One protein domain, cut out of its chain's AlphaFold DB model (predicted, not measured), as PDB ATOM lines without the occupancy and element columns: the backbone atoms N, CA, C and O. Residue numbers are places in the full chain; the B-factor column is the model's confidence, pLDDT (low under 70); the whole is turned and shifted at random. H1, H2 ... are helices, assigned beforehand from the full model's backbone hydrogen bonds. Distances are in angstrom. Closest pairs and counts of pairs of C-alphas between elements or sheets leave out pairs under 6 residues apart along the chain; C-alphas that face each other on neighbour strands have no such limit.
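What this domain is: This is residues 35 to 132 of the 263 residues of an uncharacterized protein of Bacteroidetes bacterium (UniProt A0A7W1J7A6). The chain makes a wide open loop of separate helices round an empty middle: H5, the longest helix, forms much of one side, and H1, H2, a long link, H3 and H4 form the rest, with residues 86 to 100 folding back from H4 to H5. H1 meets short H2 in a corner at one end of the outline, and short H6 turns off the end of H5. The printed part has 98 residues with six named helices, H1 to H6 in order, and no named strand; its class is all helix. It is extended, with a radius of gyration of the C-alphas of 24.6 A, and flat, spanning 66 by 49 by 26 A.

How they stand to each other: H5, residues 101 to 124, and H6, residues 126 to 129, only just touch, with 3 pairs of C-alphas within 8 A, and only at the corner by their tight link; the closest C-alphas, of Leu 122 and Ser 129, are 6.4 A apart. H5 is apart from H4, residues 78 to 85. H4 and H3, residues 69 to 75, meet only through their link. H1, residues 35 to 50, and H2, residues 52 to 55, only just touch, with 3 such pairs, and only at the corner; the closest C-alphas, of Leu 48 and Ala 55, are 5.5 A apart. H1 and H5 are apart. In H1, H3, H4 and H5 every O i to N i+4 pair is within hydrogen-bond range; H2 and H6 are too short for such a pair.

Where its parts are: H5 is 34.3 A from first to last C-alpha, from (131.511, 103.390, -56.466) to (163.868, 105.945, -45.452). H1 is 22.3 A long and begins at C-alpha 35, (172.937, 111.121, -67.632). H4 is 10.7 A long and H3 10.2 A.

The domain as a whole: The C-alphas farthest apart, of Pro 35 and Thr 87, are 66.5 A apart. The printed part has no cut; the links H2 to H3 and H4 to H5 are long. The pLDDT is under 70 at residues 73 to 80, 82 to 83 and 94 to 101.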
ATOM      1  N   PRO A  35     172.488 111.867 -66.457       97.25
ATOM      2  CA  PRO A  35     172.937 111.121 -67.632       97.25
ATOM      3  C   PRO A  35     171.868 110.173 -68.178       97.25
ATOM      4  O   PRO A  35     171.573 110.210 -69.369       97.25
ATOM      5  N   SER A  36     171.215 109.393 -67.311       95.81
ATOM      6  CA  SER A  36     170.169 108.450 -67.722       95.81
ATOM      7  C   SER A  36     168.941 109.161 -68.290       95.81
ATOM      8  O   SER A  36     168.368 108.709 -69.277       95.81
ATOM      9  N   ARG A  37     168.541 110.299 -67.706       95.12
ATOM     10  CA  ARG A  37     167.419 111.109 -68.212       95.12
ATOM     11  C   ARG A  37     167.730 111.723 -69.572       95.12
ATOM     12  O   ARG A  37     166.850 111.769 -70.427       95.12
ATOM     13  N   VAL A  38     168.959 112.200 -69.762       97.25
ATOM     14  CA  VAL A  38     169.416 112.739 -71.046       97.25
ATOM     15  C   VAL A  38     169.467 111.628 -72.092       97.25
ATOM     16  O   VAL A  38     168.923 111.823 -73.173       97.25
ATOM     17  N   MET A  39     170.027 110.460 -71.763       97.12
ATOM     18  CA  MET A  39     170.125 109.339 -72.699       97.12
ATOM     19  C   MET A  39     168.749 108.815 -73.118       97.12
ATOM     20  O   MET A  39     168.477 108.736 -74.309       97.12
ATOM     21  N   ASN A  40     167.837 108.599 -72.166       96.19
ATOM     22  CA  ASN A  40     166.455 108.205 -72.457       96.19
ATOM     23  C   ASN A  40     165.751 109.242 -73.356       96.19
ATOM     24  O   ASN A  40     165.053 108.906 -74.306       96.19
ATOM     25  N   LYS A  41     165.986 110.542 -73.122       96.44
ATOM     26  CA  LYS A  41     165.425 111.591 -73.983       96.44
ATOM     27  C   LYS A  41     166.005 111.559 -75.400       96.44
ATOM     28  O   LYS A  41     165.266 111.825 -76.342       96.44
ATOM     29  N   ILE A  42     167.294 111.260 -75.552       97.25
ATOM     30  CA  ILE A  42     167.935 111.099 -76.864       97.25
ATOM     31  C   ILE A  42     167.358 109.879 -77.587       97.25
ATOM     32  O   ILE A  42     166.985 110.009 -78.747       97.25
ATOM     33  N   GLU A  43     167.227 108.743 -76.903       96.00
ATOM     34  CA  GLU A  43     166.636 107.515 -77.452       96.00
ATOM     35  C   GLU A  43     165.204 107.757 -77.939       96.00
ATOM     36  O   GLU A  43     164.907 107.492 -79.099       96.00
ATOM     37  N   ILE A  44     164.351 108.387 -77.123       91.56
ATOM     38  CA  ILE A  44     162.977 108.740 -77.521       91.56
ATOM     39  C   ILE A  44     162.968 109.640 -78.764       91.56
ATOM     40  O   ILE A  44     162.155 109.448 -79.664       91.56
ATOM     41  N   VAL A  45     163.850 110.644 -78.832       93.81
ATOM     42  CA  VAL A  45     163.926 111.532 -80.004       93.81
ATOM     43  C   VAL A  45     164.378 110.759 -81.244       93.81
ATOM     44  O   VAL A  45     163.776 110.928 -82.299       93.81
ATOM     45  N   GLN A  46     165.376 109.882 -81.118       95.00
ATOM     46  CA  GLN A  46     165.853 109.042 -82.220       95.00
ATOM     47  C   GLN A  46     164.779 108.066 -82.709       95.00
ATOM     48  O   GLN A  46     164.582 107.932 -83.915       95.00
ATOM     49  N   GLU A  47     164.038 107.432 -81.802       91.88
ATOM     50  CA  GLU A  47     162.905 106.573 -82.150       91.88
ATOM     51  C   GLU A  47     161.820 107.364 -82.893       91.88
ATOM     52  O   GLU A  47     161.342 106.936 -83.943       91.88
ATOM     53  N   LEU A  48     161.460 108.556 -82.410       89.25
ATOM     54  CA  LEU A  48     160.480 109.415 -83.082       89.25
ATOM     55  C   LEU A  48     160.961 109.881 -84.467       89.25
ATOM     56  O   LEU A  48     160.153 109.992 -85.391       89.25
ATOM     57  N   GLU A  49     162.264 110.127 -84.638       93.31
ATOM     58  CA  GLU A  49     162.863 110.436 -85.940       93.31
ATOM     59  C   GLU A  49     162.856 109.235 -86.888       93.31
ATOM     60  O   GLU A  49     162.602 109.408 -88.083       93.31
ATOM     61  N   GLN A  50     163.092 108.026 -86.375       96.19
ATOM     62  CA  GLN A  50     163.020 106.787 -87.147       96.19
ATOM     63  C   GLN A  50     161.578 106.478 -87.577       96.19
ATOM     64  O   GLN A  50     161.349 106.017 -88.697       96.19
ATOM     65  N   TYR A  51     160.597 106.785 -86.726       92.25
ATOM     66  CA  TYR A  51     159.179 106.514 -86.956       92.25
ATOM     67  C   TYR A  51     158.356 107.797 -87.132       92.25
ATOM     68  O   TYR A  51     157.334 107.988 -86.471       92.25
ATOM     69  N   ARG A  52     158.746 108.661 -88.084       89.19
ATOM     70  CA  ARG A  52     158.042 109.934 -88.366       89.19
ATOM     71  C   ARG A  52     156.538 109.784 -88.585       89.19
ATOM     72  O   ARG A  52     155.784 110.663 -88.190       89.19
ATOM     73  N   VAL A  53     156.107 108.679 -89.199       90.44
ATOM     74  CA  VAL A  53     154.681 108.397 -89.430       90.44
ATOM     75  C   VAL A  53     153.937 108.234 -88.106       90.44
ATOM     76  O   VAL A  53     152.863 108.795 -87.960       90.44
ATOM     77  N   LEU A  54     154.523 107.534 -87.126       80.50
ATOM     78  CA  LEU A  54     153.930 107.351 -85.797       80.50
ATOM     79  C   LEU A  54     154.010 108.630 -84.957       80.50
ATOM     80  O   LEU A  54     153.079 108.939 -84.223       80.50
ATOM     81  N   ALA A  55     155.095 109.398 -85.096       85.88
ATOM     82  CA  ALA A  55     155.259 110.687 -84.427       85.88
ATOM     83  C   ALA A  55     154.276 111.761 -84.935       85.88
ATOM     84  O   ALA A  55     153.958 112.689 -84.195       85.88
ATOM     85  N   ALA A  56     153.808 111.633 -86.180       86.94
ATOM     86  CA  ALA A  56     152.824 112.518 -86.801       86.94
ATOM     87  C   ALA A  56     151.365 112.139 -86.493       86.94
ATOM     88  O   ALA A  56     150.461 112.885 -86.866       86.94
ATOM     89  N   ILE A  57     151.115 110.999 -85.834       86.44
ATOM     90  CA  ILE A  57     149.773 110.653 -85.358       86.44
ATOM     91  C   ILE A  57     149.454 111.585 -84.191       86.44
ATOM     92  O   ILE A  57     150.161 111.596 -83.179       86.44
ATOM     93  N   ASP A  58     148.388 112.372 -84.329       85.06
ATOM     94  CA  ASP A  58     147.891 113.193 -83.234       85.06
ATOM     95  C   ASP A  58     147.663 112.311 -82.003       85.06
ATOM     96  O   ASP A  58     147.070 111.233 -82.093       85.06
ATOM     97  N   LYS A  59     148.107 112.776 -80.828       80.25
ATOM     98  CA  LYS A  59     147.890 112.106 -79.531       80.25
ATOM     99  C   LYS A  59     146.426 112.199 -79.085       80.25
ATOM    100  O   LYS A  59     146.127 112.551 -77.946       80.25
ATOM    101  N   GLN A  60     145.504 111.934 -79.997       78.56
ATOM    102  CA  GLN A  60     144.106 111.751 -79.696       78.56
ATOM    103  C   GLN A  60     143.955 110.395 -79.013       78.56
ATOM    104  O   GLN A  60     144.482 109.374 -79.455       78.56
ATOM    105  N   TYR A  61     143.250 110.389 -77.889       74.62
ATOM    106  CA  TYR A  61     142.864 109.159 -77.218       74.62
ATOM    107  C   TYR A  61     141.805 108.457 -78.077       74.62
ATOM    108  O   TYR A  61     140.610 108.656 -77.883       74.62
ATOM    109  N   TYR A  62     142.241 107.654 -79.052       70.44
ATOM    110  CA  TYR A  62     141.344 106.873 -79.916       70.44
ATOM    111  C   TYR A  62     140.598 105.770 -79.154       70.44
ATOM    112  O   TYR A  62     139.581 105.267 -79.620       70.44
ATOM    113  N   PHE A  63     141.072 105.425 -77.957       73.62
ATOM    114  CA  PHE A  63     140.398 104.523 -77.033       73.62
ATOM    115  C   PHE A  63     139.604 105.327 -76.002       73.62
ATOM    116  O   PHE A  63     139.948 105.363 -74.822       73.62
ATOM    117  N   SER A  64     138.549 106.007 -76.449       80.00
ATOM    118  CA  SER A  64     137.516 106.483 -75.535       80.00
ATOM    119  C   SER A  64     136.470 105.385 -75.387       80.00
ATOM    120  O   SER A  64     135.982 104.820 -76.366       80.00
ATOM    121  N   VAL A  65     136.149 105.034 -74.143       82.25
ATOM    122  CA  VAL A  65     135.025 104.134 -73.887       82.25
ATOM    123  C   VAL A  65     133.756 104.888 -74.295       82.25
ATOM    124  O   VAL A  65     133.521 105.972 -73.749       82.25
ATOM    125  N   PRO A  66     132.942 104.367 -75.233       84.75
ATOM    126  CA  PRO A  66     131.709 105.028 -75.628       84.75
ATOM    127  C   PRO A  66     130.824 105.281 -74.411       84.75
ATOM    128  O   PRO A  66     130.716 104.436 -73.515       84.75
ATOM    129  N   GLN A  67     130.168 106.439 -74.388       83.00
ATOM    130  CA  GLN A  67     129.217 106.749 -73.331       83.00
ATOM    131  C   GLN A  67     128.155 105.639 -73.288       83.00
ATOM    132  O   GLN A  67     127.575 105.283 -74.313       83.00
ATOM    133  N   ASN A  68     127.942 105.062 -72.103       81.06
ATOM    134  CA  ASN A  68     127.021 103.945 -71.861       81.06
ATOM    135  C   ASN A  68     127.438 102.569 -72.424       81.06
ATOM    136  O   ASN A  68     126.600 101.672 -72.451       81.06
ATOM    137  N   TYR A  69     128.700 102.344 -72.818       81.44
ATOM    138  CA  TYR A  69     129.183 101.017 -73.253       81.44
ATOM    139  C   TYR A  69     128.856  99.907 -72.238       81.44
ATOM    140  O   TYR A  69     128.277  98.880 -72.591       81.44
ATOM    141  N   PHE A  70     129.155 100.146 -70.960       75.06
ATOM    142  CA  PHE A  70     128.900  99.170 -69.898       75.06
ATOM    143  C   PHE A  70     127.403  98.981 -69.623       75.06
ATOM    144  O   PHE A  70     126.951  97.848 -69.513       75.06
ATOM    145  N   ILE A  71     126.617 100.062 -69.640       77.25
ATOM    146  CA  ILE A  71     125.156 100.001 -69.460       77.25
ATOM    147  C   ILE A  71     124.499  99.214 -70.601       77.25
ATOM    148  O   ILE A  71     123.561  98.448 -70.382       77.25
ATOM    149  N   LYS A  72     124.979  99.388 -71.837       72.75
ATOM    150  CA  LYS A  72     124.442  98.674 -72.997       72.75
ATOM    151  C   LYS A  72     124.754  97.181 -72.915       72.75
ATOM    152  O   LYS A  72     123.856  96.387 -73.165       72.75
ATOM    153  N   ASN A  73     125.970  96.811 -72.513       66.81
ATOM    154  CA  ASN A  73     126.390  95.412 -72.390       66.81
ATOM    155  C   ASN A  73     125.712  94.679 -71.227       66.81
ATOM    156  O   ASN A  73     125.311  93.534 -71.396       66.81
ATOM    157  N   GLU A  74     125.490  95.340 -70.089       64.94
ATOM    158  CA  GLU A  74     124.704  94.766 -68.985       64.94
ATOM    159  C   GLU A  74     123.263  94.433 -69.403       64.94
ATOM    160  O   GLU A  74     122.654  93.494 -68.888       64.94
ATOM    161  N   ASN A  75     122.719  95.181 -70.366       61.09
ATOM    162  CA  ASN A  75     121.361  94.997 -70.870       61.09
ATOM    163  C   ASN A  75     121.263  94.080 -72.103       61.09
ATOM    164  O   ASN A  75     120.155  93.657 -72.449       61.09
ATOM    165  N   LEU A  76     122.380  93.757 -72.763       61.34
ATOM    166  CA  LEU A  76     122.425  93.097 -74.072       61.34
ATOM    167  C   LEU A  76     122.334  91.566 -73.974       61.34
ATOM    168  O   LEU A  76     123.178  90.838 -74.465       61.34
ATOM    169  N   LEU A  77     121.224  91.062 -73.447       56.03
ATOM    170  CA  LEU A  77     120.731  89.704 -73.732       56.03
ATOM    171  C   LEU A  77     121.360  88.560 -72.914       56.03
ATOM    172  O   LEU A  77     120.587  87.808 -72.325       56.03
ATOM    173  N   GLU A  78     122.683  88.418 -72.785       63.56
ATOM    174  CA  GLU A  78     123.289  87.220 -72.149       63.56
ATOM    175  C   GLU A  78     122.782  86.970 -70.722       63.56
ATOM    176  O   GLU A  78     122.259  85.897 -70.419       63.56
ATOM    177  N   TYR A  79     122.786  87.998 -69.875       64.94
ATOM    178  CA  TYR A  79     122.306  87.868 -68.499       64.94
ATOM    179  C   TYR A  79     120.810  87.521 -68.409       64.94
ATOM    180  O   TYR A  79     120.381  86.781 -67.521       64.94
ATOM    181  N   LYS A  80     119.985  88.039 -69.330       66.19
ATOM    182  CA  LYS A  80     118.542  87.750 -69.345       66.19
ATOM    183  C   LYS A  80     118.264  86.324 -69.820       66.19
ATOM    184  O   LYS A  80     117.410  85.664 -69.231       66.19
ATOM    185  N   TYR A  81     118.984  85.845 -70.834       71.62
ATOM    186  CA  TYR A  81     118.833  84.479 -71.338       71.62
ATOM    187  C   TYR A  81     119.330  83.434 -70.337       71.62
ATOM    188  O   TYR A  81     118.649  82.433 -70.119       71.62
ATOM    189  N   GLU A  82     120.448  83.684 -69.657       67.12
ATOM    190  CA  GLU A  82     120.945  82.785 -68.611       67.12
ATOM    191  C   GLU A  82     119.972  82.687 -67.428       67.12
ATOM    192  O   GLU A  82     119.667  81.596 -66.948       67.12
ATOM    193  N   LEU A  83     119.395  83.808 -66.991       66.56
ATOM    194  CA  LEU A  83     118.378  83.797 -65.936       66.56
ATOM    195  C   LEU A  83     117.077  83.101 -66.355       66.56
ATOM    196  O   LEU A  83     116.414  82.499 -65.509       66.56
ATOM    197  N   ALA A  84     116.706  83.175 -67.636       75.31
ATOM    198  CA  ALA A  84     115.549  82.458 -68.168       75.31
ATOM    199  C   ALA A  84     115.791  80.939 -68.201       75.31
ATOM    200  O   ALA A  84     114.889  80.169 -67.869       75.31
ATOM    201  N   ALA A  85     117.013  80.507 -68.526       83.38
ATOM    202  CA  ALA A  85     117.404  79.097 -68.495       83.38
ATOM    203  C   ALA A  85     117.421  78.519 -67.067       83.38
ATOM    204  O   ALA A  85     117.152  77.333 -66.871       83.38
ATOM    205  N   PHE A  86     117.685  79.352 -66.056       83.88
ATOM    206  CA  PHE A  86     117.790  78.934 -64.659       83.88
ATOM    207  C   PHE A  86     116.792  79.672 -63.753       83.88
ATOM    208  O   PHE A  86     117.145  80.562 -62.979       83.88
ATOM    209  N   THR A  87     115.534  79.222 -63.752       81.06
ATOM    210  CA  THR A  87     114.445  79.777 -62.916       81.06
ATOM    211  C   THR A  87     114.690  79.691 -61.403       81.06
ATOM    212  O   THR A  87     114.064  80.409 -60.623       81.06
ATOM    213  N   ALA A  88     115.614  78.837 -60.953       82.94
ATOM    214  CA  ALA A  88     116.058  78.806 -59.560       82.94
ATOM    215  C   ALA A  88     116.930  80.024 -59.195       82.94
ATOM    216  O   ALA A  88     116.895  80.477 -58.052       82.94
ATOM    217  N   LEU A  89     117.673  80.576 -60.162       71.69
ATOM    218  CA  LEU A  89     118.557  81.729 -59.972       71.69
ATOM    219  C   LEU A  89     117.804  83.062 -60.028       71.69
ATOM    220  O   LEU A  89     118.234  84.018 -59.392       71.69
ATOM    221  N   SER A  90     116.642  83.128 -60.690       75.12
ATOM    222  CA  SER A  90     115.803  84.339 -60.700       75.12
ATOM    223  C   SER A  90     115.198  84.676 -59.330       75.12
ATOM    224  O   SER A  90     114.840  85.826 -59.079       75.12
ATOM    225  N   LYS A  91     115.116  83.689 -58.426       82.38
ATOM    226  CA  LYS A  91     114.670  83.855 -57.033       82.38
ATOM    227  C   LYS A  91     115.794  84.248 -56.081       82.38
ATOM    228  O   LYS A  91     115.513  84.642 -54.950       82.38
ATOM    229  N   VAL A  92     117.052  84.113 -56.503       80.12
ATOM    230  CA  VAL A  92     118.181  84.579 -55.702       80.12
ATOM    231  C   VAL A  92     118.115  86.105 -55.729       80.12
ATOM    232  O   VAL A  92     118.137  86.682 -56.819       80.12
ATOM    233  N   PRO A  93     117.988  86.777 -54.568       73.50
ATOM    234  CA  PRO A  93     118.015  88.229 -54.535       73.50
ATOM    235  C   PRO A  93     119.313  88.653 -55.205       73.50
ATOM    236  O   PRO A  93     120.391  88.256 -54.752       73.50
ATOM    237  N   LYS A  94     119.199  89.384 -56.324       66.44
ATOM    238  CA  LYS A  94     120.371  89.883 -57.042       66.44
ATOM    239  C   LYS A  94     121.263  90.522 -55.986       66.44
ATOM    240  O   LYS A  94     120.751  91.384 -55.260       66.44
ATOM    241  N   PRO A  95     122.536  90.102 -55.838       61.19
ATOM    242  CA  PRO A  95     123.454  90.877 -55.036       61.19
ATOM    243  C   PRO A  95     123.387  92.251 -55.670       61.19
ATOM    244  O   PRO A  95     123.704  92.412 -56.849       61.19
ATOM    245  N   ALA A  96     122.813  93.200 -54.938       54.75
ATOM    246  CA  ALA A  96     122.786  94.562 -55.380       54.75
ATOM    247  C   ALA A  96     124.254  94.963 -55.335       54.75
ATOM    248  O   ALA A  96     124.752  95.434 -54.315       54.75
ATOM    249  N   LEU A  97     124.954  94.734 -56.444       54.44
ATOM    250  CA  LEU A  97     126.087  95.522 -56.866       54.44
ATOM    251  C   LEU A  97     125.497  96.911 -57.074       54.44
ATOM    252  O   LEU A  97     125.308  97.364 -58.194       54.44
ATOM    253  N   LYS A  98     125.079  97.553 -55.978       58.94
ATOM    254  CA  LYS A  98     124.954  98.987 -55.955       58.94
ATOM    255  C   LYS A  98     126.371  99.420 -56.279       58.94
ATOM    256  O   LYS A  98     127.280  99.071 -55.519       58.94
ATOM    257  N   PRO A  99     126.578 100.101 -57.409       56.31
ATOM    258  CA  PRO A  99     127.817 100.794 -57.632       56.31
ATOM    259  C   PRO A  99     127.777 101.974 -56.666       56.31
ATOM    260  O   PRO A  99     127.609 103.114 -57.080       56.31
ATOM    261  N   ASP A 100     127.899 101.724 -55.360       56.28
ATOM    262  CA  ASP A 100     128.353 102.759 -54.446       56.28
ATOM    263  C   ASP A 100     129.859 102.877 -54.688       56.28
ATOM    264  O   ASP A 100     130.724 102.468 -53.916       56.28
ATOM    265  N   THR A 101     130.170 103.307 -55.911       60.66
ATOM    266  CA  THR A 101     131.511 103.390 -56.466       60.66
ATOM    267  C   THR A 101     132.352 104.343 -55.645       60.66
ATOM    268  O   THR A 101     133.566 104.196 -55.656       60.66
ATOM    269  N   SER A 102     131.726 105.272 -54.908       70.00
ATOM    270  CA  SER A 102     132.430 106.159 -53.987       70.00
ATOM    271  C   SER A 102     133.271 105.348 -53.011       70.00
ATOM    272  O   SER A 102     134.485 105.491 -53.004       70.00
ATOM    273  N   GLU A 103     132.670 104.403 -52.284       81.38
ATOM    274  CA  GLU A 103     133.395 103.671 -51.245       81.38
ATOM    275  C   GLU A 103     134.463 102.738 -51.835       81.38
ATOM    276  O   GLU A 103     135.549 102.600 -51.275       81.38
ATOM    277  N   TYR A 104     134.209 102.151 -53.011       81.50
ATOM    278  CA  TYR A 104     135.212 101.345 -53.713       81.50
ATOM    279  C   TYR A 104     136.417 102.179 -54.164       81.50
ATOM    280  O   TYR A 104     137.562 101.780 -53.935       81.50
ATOM    281  N   PHE A 105     136.180 103.329 -54.800       85.94
ATOM    282  CA  PHE A 105     137.256 104.202 -55.265       85.94
ATOM    283  C   PHE A 105     137.991 104.858 -54.097       85.94
ATOM    284  O   PHE A 105     139.215 104.960 -54.155       85.94
ATOM    285  N   ASP A 106     137.297 105.197 -53.012       89.81
ATOM    286  CA  ASP A 106     137.903 105.713 -51.786       89.81
ATOM    287  C   ASP A 106     138.762 104.637 -51.108       89.81
ATOM    288  O   ASP A 106     139.916 104.887 -50.752       89.81
ATOM    289  N   ALA A 107     138.265 103.401 -50.996       87.12
ATOM    290  CA  ALA A 107     139.033 102.277 -50.462       87.12
ATOM    291  C   ALA A 107     140.256 101.950 -51.332       87.12
ATOM    292  O   ALA A 107     141.339 101.674 -50.806       87.12
ATOM    293  N   LEU A 108     140.111 102.001 -52.658       87.00
ATOM    294  CA  LEU A 108     141.209 101.794 -53.597       87.00
ATOM    295  C   LEU A 108     142.242 102.923 -53.506       87.00
ATOM    296  O   LEU A 108     143.436 102.639 -53.429       87.00
ATOM    297  N   SER A 109     141.795 104.177 -53.458       94.12
ATOM    298  CA  SER A 109     142.647 105.358 -53.305       94.12
ATOM    299  C   SER A 109     143.446 105.283 -52.006       94.12
ATOM    300  O   SER A 109     144.674 105.347 -52.026       94.12
ATOM    301  N   ASN A 110     142.780 104.991 -50.886       94.94
ATOM    302  CA  ASN A 110     143.427 104.797 -49.589       94.94
ATOM    303  C   ASN A 110     144.430 103.636 -49.611       94.94
ATOM    304  O   ASN A 110     145.508 103.729 -49.024       94.94
ATOM    305  N   LYS A 111     144.115 102.544 -50.315       95.88
ATOM    306  CA  LYS A 111     145.034 101.411 -50.481       95.88
ATOM    307  C   LYS A 111     146.274 101.793 -51.292       95.88
ATOM    308  O   LYS A 111     147.370 101.376 -50.923       95.88
ATOM    309  N   ILE A 112     146.113 102.571 -52.360       93.94
ATOM    310  CA  ILE A 112     147.222 103.070 -53.184       93.94
ATOM    311  C   ILE A 112     148.087 104.037 -52.370       93.94
ATOM    312  O   ILE A 112     149.300 103.852 -52.314       93.94
ATOM    313  N   LEU A 113     147.481 105.007 -51.678       95.62
ATOM    314  CA  LEU A 113     148.198 105.961 -50.826       95.62
ATOM    315  C   LEU A 113     148.999 105.250 -49.737       95.62
ATOM    316  O   LEU A 113     150.190 105.504 -49.591       95.62
ATOM    317  N   LYS A 114     148.389 104.275 -49.057       96.19
ATOM    318  CA  LYS A 114     149.075 103.460 -48.051       96.19
ATOM    319  C   LYS A 114     150.243 102.663 -48.636       96.19
ATOM    320  O   LYS A 114     151.253 102.477 -47.967       96.19
ATOM    321  N   GLN A 115     150.126 102.168 -49.870       93.88
ATOM    322  CA  GLN A 115     151.236 101.488 -50.544       93.88
ATOM    323  C   GLN A 115     152.375 102.444 -50.906       93.88
ATOM    324  O   GLN A 115     153.536 102.055 -50.786       93.88
ATOM    325  N   ILE A 116     152.057 103.667 -51.335       92.62
ATOM    326  CA  ILE A 116     153.055 104.700 -51.630       92.62
ATOM    327  C   ILE A 116     153.782 105.098 -50.343       92.62
ATOM    328  O   ILE A 116     155.009 105.033 -50.316       92.62
ATOM    329  N   GLU A 117     153.043 105.396 -49.272       93.12
ATOM    330  CA  GLU A 117     153.593 105.734 -47.954       93.12
ATOM    331  C   GLU A 117     154.506 104.620 -47.434       93.12
ATOM    332  O   GLU A 117     155.670 104.874 -47.145       93.12
ATOM    333  N   LEU A 118     154.046 103.362 -47.461       88.75
ATOM    334  CA  LEU A 118     154.890 102.210 -47.128       88.75
ATOM    335  C   LEU A 118     156.148 102.153 -48.000       88.75
ATOM    336  O   LEU A 118     157.231 101.870 -47.502       88.75
ATOM    337  N   SER A 119     156.041 102.403 -49.306       84.94
ATOM    338  CA  SER A 119     157.206 102.362 -50.193       84.94
ATOM    339  C   SER A 119     158.226 103.462 -49.888       84.94
ATOM    340  O   SER A 119     159.427 103.221 -50.017       84.94
ATOM    341  N   ASP A 120     157.771 104.637 -49.460       88.12
ATOM    342  CA  ASP A 120     158.625 105.767 -49.104       88.12
ATOM    343  C   ASP A 120     159.223 105.605 -47.699       88.12
ATOM    344  O   ASP A 120     160.413 105.873 -47.513       88.12
ATOM    345  N   GLU A 121     158.474 105.039 -46.750       82.12
ATOM    346  CA  GLU A 121     159.003 104.570 -45.465       82.12
ATOM    347  C   GLU A 121     160.074 103.486 -45.665       82.12
ATOM    348  O   GLU A 121     161.154 103.547 -45.083       82.12
ATOM    349  N   LEU A 122     159.854 102.508 -46.546       79.94
ATOM    350  CA  LEU A 122     160.873 101.493 -46.829       79.94
ATOM    351  C   LEU A 122     162.160 102.086 -47.429       79.94
ATOM    352  O   LEU A 122     163.235 101.528 -47.215       79.94
ATOM    353  N   LYS A 123     162.081 103.204 -48.164       84.00
ATOM    354  CA  LYS A 123     163.273 103.915 -48.661       84.00
ATOM    355  C   LYS A 123     163.991 104.678 -47.552       84.00
ATOM    356  O   LYS A 123     165.216 104.784 -47.604       84.00
ATOM    357  N   SER A 124     163.261 105.223 -46.577       88.81
ATOM    358  CA  SER A 124     163.868 105.945 -45.452       88.81
ATOM    359  C   SER A 124     164.595 104.998 -44.489       88.81
ATOM    360  O   SER A 124     165.611 105.382 -43.907       88.81
ATOM    361  N   TYR A 125     164.163 103.736 -44.404       82.62
ATOM    362  CA  TYR A 125     164.812 102.686 -43.617       82.62
ATOM    363  C   TYR A 125     165.566 101.676 -44.501       82.62
ATOM    364  O   TYR A 125     165.115 100.546 -44.705       82.62
ATOM    365  N   SER A 126     166.768 102.040 -44.973       78.81
ATOM    366  CA  SER A 126     167.592 101.175 -45.846       78.81
ATOM    367  C   SER A 126     167.851  99.778 -45.257       78.81
ATOM    368  O   SER A 126     167.864  98.796 -45.994       78.81
ATOM    369  N   MET A 127     167.953  99.660 -43.929       81.69
ATOM    370  CA  MET A 127     168.157  98.386 -43.227       81.69
ATOM    371  C   MET A 127     166.996  97.388 -43.421       81.69
ATOM    372  O   MET A 127     167.222  96.182 -43.455       81.69
ATOM    373  N   LEU A 128     165.756  97.863 -43.594       73.12
ATOM    374  CA  LEU A 128     164.599  96.997 -43.867       73.12
ATOM    375  C   LEU A 128     164.561  96.535 -45.330       73.12
ATOM    376  O   LEU A 128     164.038  95.460 -45.621       73.12
ATOM    377  N   SER A 129     165.145  97.312 -46.249       76.50
ATOM    378  CA  SER A 129     165.267  96.936 -47.663       76.50
ATOM    379  C   SER A 129     166.302  95.827 -47.909       76.50
ATOM    380  O   SER A 129     166.204  95.111 -48.904       76.50
ATOM    381  N   GLU A 130     167.243  95.645 -46.976       84.81
ATOM    382  CA  GLU A 130     168.257  94.582 -47.000       84.81
ATOM    383  C   GLU A 130     167.730  93.227 -46.503       84.81
ATOM    384  O   GLU A 130     168.356  92.190 -46.745       84.81
ATOM    385  N   ILE A 131     166.559  93.194 -45.852       85.12
ATOM    386  CA  ILE A 131     165.916  91.935 -45.467       85.12
ATOM    387  C   ILE A 131     165.483  91.221 -46.747       85.12
ATOM    388  O   ILE A 131     164.577  91.660 -47.461       85.12
ATOM    389  N   LYS A 132     166.137  90.092 -47.045       81.44
ATOM    390  CA  LYS A 132     165.785  89.248 -48.187       81.44
ATOM    391  C   LYS A 132     164.303  88.892 -48.105       81.44
ATOM    392  O   LYS A 132     163.855  88.287 -47.134       81.44
TER     393      LYS A 132